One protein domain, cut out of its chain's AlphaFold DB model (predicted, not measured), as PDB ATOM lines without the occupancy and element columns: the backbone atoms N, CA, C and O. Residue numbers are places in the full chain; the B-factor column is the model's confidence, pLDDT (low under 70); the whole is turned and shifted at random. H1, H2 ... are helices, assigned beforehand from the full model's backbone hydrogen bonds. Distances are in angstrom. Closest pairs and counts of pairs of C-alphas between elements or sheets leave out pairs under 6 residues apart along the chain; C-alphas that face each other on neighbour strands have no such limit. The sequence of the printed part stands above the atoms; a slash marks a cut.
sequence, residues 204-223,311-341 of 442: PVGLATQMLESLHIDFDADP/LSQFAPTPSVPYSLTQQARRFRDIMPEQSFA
ATOM      1  N   PRO A 204      93.207 140.318 151.271       91.38
ATOM      2  CA  PRO A 204      94.242 139.535 150.596       91.38
ATOM      3  C   PRO A 204      93.980 138.025 150.659       91.38
ATOM      4  O   PRO A 204      94.179 137.329 149.671       91.38
ATOM      5  N   VAL A 205      93.471 137.520 151.786       90.75
ATOM      6  CA  VAL A 205      93.155 136.091 151.955       90.75
ATOM      7  C   VAL A 205      92.009 135.684 151.028       90.75
ATOM      8  O   VAL A 205      92.154 134.746 150.256       90.75
ATOM      9  N   GLY A 206      90.906 136.440 151.018       90.44
ATOM     10  CA  GLY A 206      89.775 136.156 150.126       90.44
ATOM     11  C   GLY A 206      90.123 136.285 148.638       90.44
ATOM     12  O   GLY A 206      89.605 135.529 147.821       90.44
ATOM     13  N   LEU A 207      91.024 137.207 148.282       91.88
ATOM     14  CA  LEU A 207      91.566 137.309 146.926       91.88
ATOM     15  C   LEU A 207      92.374 136.054 146.558       91.88
ATOM     16  O   LEU A 207      92.157 135.486 145.491       91.88
ATOM     17  N   ALA A 208      93.262 135.603 147.448       90.50
ATOM     18  CA  ALA A 208      94.055 134.394 147.248       90.50
ATOM     19  C   ALA A 208      93.170 133.147 147.081       90.50
ATOM     20  O   ALA A 208      93.417 132.350 146.181       90.50
ATOM     21  N   THR A 209      92.112 133.016 147.891       89.44
ATOM     22  CA  THR A 209      91.122 131.932 147.788       89.44
ATOM     23  C   THR A 209      90.506 131.865 146.395       89.44
ATOM     24  O   THR A 209      90.585 130.829 145.744       89.44
ATOM     25  N   GLN A 210      89.965 132.981 145.900       89.56
ATOM     26  CA  GLN A 210      89.315 133.014 144.586       89.56
ATOM     27  C   GLN A 210      90.289 132.744 143.437       89.56
ATOM     28  O   GLN A 210      89.924 132.113 142.447       89.56
ATOM     29  N   MET A 211      91.531 133.221 143.554       89.25
ATOM     30  CA  MET A 211      92.551 132.905 142.560       89.25
ATOM     31  C   MET A 211      92.883 131.407 142.564       89.25
ATOM     32  O   MET A 211      93.049 130.837 141.489       89.25
ATOM     33  N   LEU A 212      92.939 130.753 143.732       87.69
ATOM     34  CA  LEU A 212      93.273 129.327 143.813       87.69
ATOM     35  C   LEU A 212      92.147 128.467 143.240       87.69
ATOM     36  O   LEU A 212      92.411 127.562 142.462       87.69
ATOM     37  N   GLU A 213      90.900 128.806 143.564       86.50
ATOM     38  CA  GLU A 213      89.698 128.139 143.041       86.50
ATOM     39  C   GLU A 213      89.577 128.238 141.514       86.50
ATOM     40  O   GLU A 213      88.946 127.392 140.884       86.50
ATOM     41  N   SER A 214      90.187 129.258 140.903       85.88
ATOM     42  CA  SER A 214      90.208 129.398 139.446       85.88
ATOM     43  C   SER A 214      91.230 128.494 138.749       85.88
ATOM     44  O   SER A 214      91.115 128.295 137.541       85.88
ATOM     45  N   LEU A 215      92.211 127.949 139.482       84.88
ATOM     46  CA  LEU A 215      93.233 127.068 138.920       84.88
ATOM     47  C   LEU A 215      92.704 125.637 138.808       84.88
ATOM     48  O   LEU A 215      92.360 125.014 139.811       84.88
ATOM     49  N   HIS A 216      92.690 125.088 137.594       85.06
ATOM     50  CA  HIS A 216      92.148 123.756 137.336       85.06
ATOM     51  C   HIS A 216      92.879 123.020 136.208       85.06
ATOM     52  O   HIS A 216      93.207 123.582 135.157       85.06
ATOM     53  N   ILE A 217      93.086 121.718 136.405       84.06
ATOM     54  CA  ILE A 217      93.571 120.800 135.378       84.06
ATOM     55  C   ILE A 217      92.441 119.861 134.976       84.06
ATOM     56  O   ILE A 217      92.068 118.957 135.720       84.06
ATOM     57  N   ASP A 218      91.962 120.057 133.753       82.06
ATOM     58  CA  ASP A 218      91.014 119.159 133.110       82.06
ATOM     59  C   ASP A 218      91.747 117.908 132.598       82.06
ATOM     60  O   ASP A 218      92.537 117.975 131.653       82.06
ATOM     61  N   PHE A 219      91.511 116.766 133.247       81.62
ATOM     62  CA  PHE A 219      92.103 115.475 132.882       81.62
ATOM     63  C   PHE A 219      91.421 114.784 131.695       81.62
ATOM     64  O   PHE A 219      91.975 113.804 131.179       81.62
ATOM     65  N   ASP A 220      90.252 115.270 131.278       81.56
ATOM     66  CA  ASP A 220      89.524 114.776 130.109       81.56
ATOM     67  C   ASP A 220      89.889 115.560 128.837       81.56
ATOM     68  O   ASP A 220      89.571 115.133 127.724       81.56
ATOM     69  N   ALA A 221      90.608 116.678 128.984       78.81
ATOM     70  CA  ALA A 221      91.145 117.438 127.867       78.81
ATOM     71  C   ALA A 221      92.148 116.610 127.046       78.81
ATOM     72  O   ALA A 221      92.965 115.866 127.591       78.81
ATOM     73  N   ASP A 222      92.141 116.788 125.723       80.69
ATOM     74  CA  ASP A 222      93.165 116.220 124.845       80.69
ATOM     75  C   ASP A 222      94.469 117.040 124.971       80.69
ATOM     76  O   ASP A 222      94.524 118.185 124.510       80.69
ATOM     77  N   PRO A 223      95.545 116.493 125.574       77.00
ATOM     78  CA  PRO A 223      96.789 117.233 125.789       77.00
ATOM     79  C   PRO A 223      97.570 117.480 124.489       77.00
ATOM     80  O   PRO A 223      98.450 118.347 124.453       77.00
ATOM     81  N   LEU A 311      97.529 120.917 145.455       84.19
ATOM     82  CA  LEU A 311      96.724 119.737 145.121       84.19
ATOM     83  C   LEU A 311      95.300 120.098 144.676       84.19
ATOM     84  O   LEU A 311      94.681 119.343 143.926       84.19
ATOM     85  N   SER A 312      94.802 121.272 145.079       84.56
ATOM     86  CA  SER A 312      93.448 121.744 144.767       84.56
ATOM     87  C   SER A 312      93.158 121.779 143.261       84.56
ATOM     88  O   SER A 312      92.072 121.405 142.824       84.56
ATOM     89  N   GLN A 313      94.160 122.120 142.443       86.38
ATOM     90  CA  GLN A 313      94.010 122.226 140.987       86.38
ATOM     91  C   GLN A 313      93.715 120.887 140.283       86.38
ATOM     92  O   GLN A 313      93.285 120.894 139.131       86.38
ATOM     93  N   PHE A 314      93.959 119.747 140.942       87.06
ATOM     94  CA  PHE A 314      93.675 118.407 140.407       87.06
ATOM     95  C   PHE A 314      92.324 117.853 140.881       87.06
ATOM     96  O   PHE A 314      91.931 116.765 140.455       87.06
ATOM     97  N   ALA A 315      91.629 118.564 141.776       83.19
ATOM     98  CA  ALA A 315      90.303 118.180 142.237       83.19
ATOM     99  C   ALA A 315      89.240 118.503 141.165       83.19
ATOM    100  O   ALA A 315      89.376 119.501 140.450       83.19
ATOM    101  N   PRO A 316      88.141 117.725 141.084       76.94
ATOM    102  CA  PRO A 316      87.019 118.033 140.190       76.94
ATOM    103  C   PRO A 316      86.407 119.415 140.456       76.94
ATOM    104  O   PRO A 316      85.965 120.092 139.535       76.94
ATOM    105  N   THR A 317      86.401 119.836 141.722       79.38
ATOM    106  CA  THR A 317      86.000 121.175 142.159       79.38
ATOM    107  C   THR A 317      87.123 121.775 143.007       79.38
ATOM    108  O   THR A 317      87.183 121.486 144.209       79.38
ATOM    109  N   PRO A 318      88.029 122.573 142.411       80.00
ATOM    110  CA  PRO A 318      89.091 123.242 143.148       80.00
ATOM    111  C   PRO A 318      88.512 124.091 144.282       80.00
ATOM    112  O   PRO A 318      87.600 124.893 144.086       80.00
ATOM    113  N   SER A 319      89.026 123.878 145.486       81.25
ATOM    114  CA  SER A 319      88.683 124.643 146.685       81.25
ATOM    115  C   SER A 319      89.904 124.785 147.583       81.25
ATOM    116  O   SER A 319      90.813 123.949 147.558       81.25
ATOM    117  N   VAL A 320      89.966 125.858 148.368       78.38
ATOM    118  CA  VAL A 320      91.011 125.971 149.390       78.38
ATOM    119  C   VAL A 320      90.678 124.997 150.525       78.38
ATOM    120  O   VAL A 320      89.549 125.037 151.025       78.38
ATOM    121  N   PRO A 321      91.633 124.169 150.993       75.94
ATOM    122  CA  PRO A 321      91.444 123.357 152.188       75.94
ATOM    123  C   PRO A 321      90.884 124.178 153.360       75.94
ATOM    124  O   PRO A 321      91.302 125.310 153.634       75.94
ATOM    125  N   TYR A 322      89.893 123.617 154.057       71.81
ATOM    126  CA  TYR A 322      89.184 124.322 155.131       71.81
ATOM    127  C   TYR A 322      90.120 124.701 156.291       71.81
ATOM    128  O   TYR A 322      90.034 125.802 156.836       71.81
ATOM    129  N   SER A 323      91.054 123.804 156.611       73.50
ATOM    130  CA  SER A 323      92.170 123.993 157.547       73.50
ATOM    131  C   SER A 323      92.973 125.261 157.230       73.50
ATOM    132  O   SER A 323      93.148 126.117 158.101       73.50
ATOM    133  N   LEU A 324      93.384 125.427 155.970       74.56
ATOM    134  CA  LEU A 324      94.133 126.590 155.503       74.56
ATOM    135  C   LEU A 324      93.310 127.867 155.579       74.56
ATOM    136  O   LEU A 324      93.803 128.882 156.061       74.56
ATOM    137  N   THR A 325      92.045 127.825 155.165       74.62
ATOM    138  CA  THR A 325      91.181 129.016 155.177       74.62
ATOM    139  C   THR A 325      90.964 129.550 156.599       74.62
ATOM    140  O   THR A 325      90.901 130.762 156.797       74.62
ATOM    141  N   GLN A 326      90.899 128.675 157.611       77.19
ATOM    142  CA  GLN A 326      90.777 129.091 159.014       77.19
ATOM    143  C   GLN A 326      92.075 129.658 159.609       77.19
ATOM    144  O   GLN A 326      92.020 130.482 160.526       77.19
ATOM    145  N   GLN A 327      93.233 129.199 159.133       81.75
ATOM    146  CA  GLN A 327      94.539 129.580 159.676       81.75
ATOM    147  C   GLN A 327      95.199 130.737 158.917       81.75
ATOM    148  O   GLN A 327      96.038 131.434 159.496       81.75
ATOM    149  N   ALA A 328      94.820 130.959 157.656       83.81
ATOM    150  CA  ALA A 328      95.407 131.963 156.784       83.81
ATOM    151  C   ALA A 328      95.186 133.383 157.319       83.81
ATOM    152  O   ALA A 328      94.069 133.812 157.614       83.81
ATOM    153  N   ARG A 329      96.280 134.140 157.413       85.44
ATOM    154  CA  ARG A 329      96.277 135.552 157.828       85.44
ATOM    155  C   ARG A 329      96.791 136.476 156.738       85.44
ATOM    156  O   ARG A 329      96.506 137.671 156.776       85.44
ATOM    157  N   ARG A 330      97.572 135.944 155.800       87.56
ATOM    158  CA  ARG A 330      98.216 136.681 154.713       87.56
ATOM    159  C   ARG A 330      97.936 136.013 153.379       87.56
ATOM    160  O   ARG A 330      97.654 134.819 153.323       87.56
ATOM    161  N   PHE A 331      98.102 136.773 152.298       87.25
ATOM    162  CA  PHE A 331      97.956 136.258 150.934       87.25
ATOM    163  C   PHE A 331      98.825 135.011 150.695       87.25
ATOM    164  O   PHE A 331      98.356 134.001 150.173       87.25
ATOM    165  N   ARG A 332     100.082 135.064 151.159       87.00
ATOM    166  CA  ARG A 332     101.078 133.995 150.996       87.00
ATOM    167  C   ARG A 332     100.733 132.676 151.694       87.00
ATOM    168  O   ARG A 332     101.327 131.662 151.355       87.00
ATOM    169  N   ASP A 333      99.820 132.696 152.665       85.94
ATOM    170  CA  ASP A 333      99.439 131.489 153.407       85.94
ATOM    171  C   ASP A 333      98.540 130.573 152.547       85.94
ATOM    172  O   ASP A 333      98.483 129.373 152.784       85.94
ATOM    173  N   ILE A 334      97.869 131.132 151.527       85.50
ATOM    174  CA  ILE A 334      97.082 130.389 150.522       85.50
ATOM    175  C   ILE A 334      97.837 130.315 149.189       85.50
ATOM    176  O   ILE A 334      97.846 129.279 148.529       85.50
ATOM    177  N   MET A 335      98.467 131.421 148.791       85.75
ATOM    178  CA  MET A 335      99.185 131.575 147.527       85.75
ATOM    179  C   MET A 335     100.689 131.736 147.781       85.75
ATOM    180  O   MET A 335     101.182 132.872 147.728       85.75
ATOM    181  N   PRO A 336     101.428 130.641 148.054       83.69
ATOM    182  CA  PRO A 336     102.841 130.695 148.411       83.69
ATOM    183  C   PRO A 336     103.703 131.303 147.303       83.69
ATOM    184  O   PRO A 336     103.267 131.520 146.172       83.69
ATOM    185  N   GLU A 337     104.953 131.599 147.646       81.56
ATOM    186  CA  GLU A 337     105.942 132.159 146.716       81.56
ATOM    187  C   GLU A 337     106.302 131.159 145.604       81.56
ATOM    188  O   GLU A 337     106.642 131.559 144.494       81.56
ATOM    189  N   GLN A 338     106.181 129.854 145.883       82.19
ATOM    190  CA  GLN A 338     106.460 128.803 144.906       82.19
ATOM    191  C   GLN A 338     105.382 128.723 143.820       82.19
ATOM    192  O   GLN A 338     104.191 128.919 144.072       82.19
ATOM    193  N   SER A 339     105.805 128.343 142.613       85.06
ATOM    194  CA  SER A 339     104.899 128.113 141.489       85.06
ATOM    195  C   SER A 339     103.938 126.949 141.751       85.06
ATOM    196  O   SER A 339     104.315 125.906 142.293       85.06
ATOM    197  N   PHE A 340     102.698 127.102 141.284       86.38
ATOM    198  CA  PHE A 340     101.683 126.044 141.277       86.38
ATOM    199  C   PHE A 340     101.868 125.027 140.149       86.38
ATOM    200  O   PHE A 340     101.123 124.050 140.077       86.38
ATOM    201  N   ALA A 341     102.855 125.223 139.272       89.69
ATOM    202  CA  ALA A 341     103.275 124.234 138.285       89.69
ATOM    203  C   ALA A 341     104.056 123.082 138.957       89.69
ATOM    204  O   ALA A 341     105.234 122.849 138.684       89.69
TER     205      ALA A 341
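Overview. This is residues 204 to 223 and 311 to 341 of the 442 residues of the protein "Protein kinase domain-containing protein" of Carpinus fangiana (UniProt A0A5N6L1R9). Little of this domain is regular structure: helix H1 lies along the long axis, the shorter H3 beside it, and one-turn H2 near the end of H1. Unnamed residues 214 to 223 run on past H1, and residues 328 to 341 fold back after H3. The 51 printed residues hold no named strand, and the class is all helix, with 20 residues in named elements. The outline is elongated, 38 by 20 by 15 A, and only just compact, close to loose, with a radius of gyration of the C-alphas of 11.7 A.

Along the chain. H1, residues 204 to 213, begins at C-alpha 204 (94.242, 139.535, 150.596) and is 14.4 A long. H2 is residues 311 to 314. H3, residues 322 to 327, ends at C-alpha 327 (94.539, 129.580, 159.676).

Arrangement. H1 and H2 touch; their closest C-alphas, of Glu 213 and Gln 313, are 7.6 A apart. H1 and H3 are close but not clearly touching, closest at the C-alphas of Thr 209 and Thr 325, 7.9 A, with a shallow tilt of 19 degrees, opposite ways. H2 and H3 are apart. In H1 and H3 every O i to N i+4 pair is within hydrogen-bond range; H2 is too short for one.

Size, cuts and confidence. Residues 224 to 310 are not printed; C-alphas 223 and 311 are 19.5 A apart across the cut. No printed residue is under 70 in pLDDT.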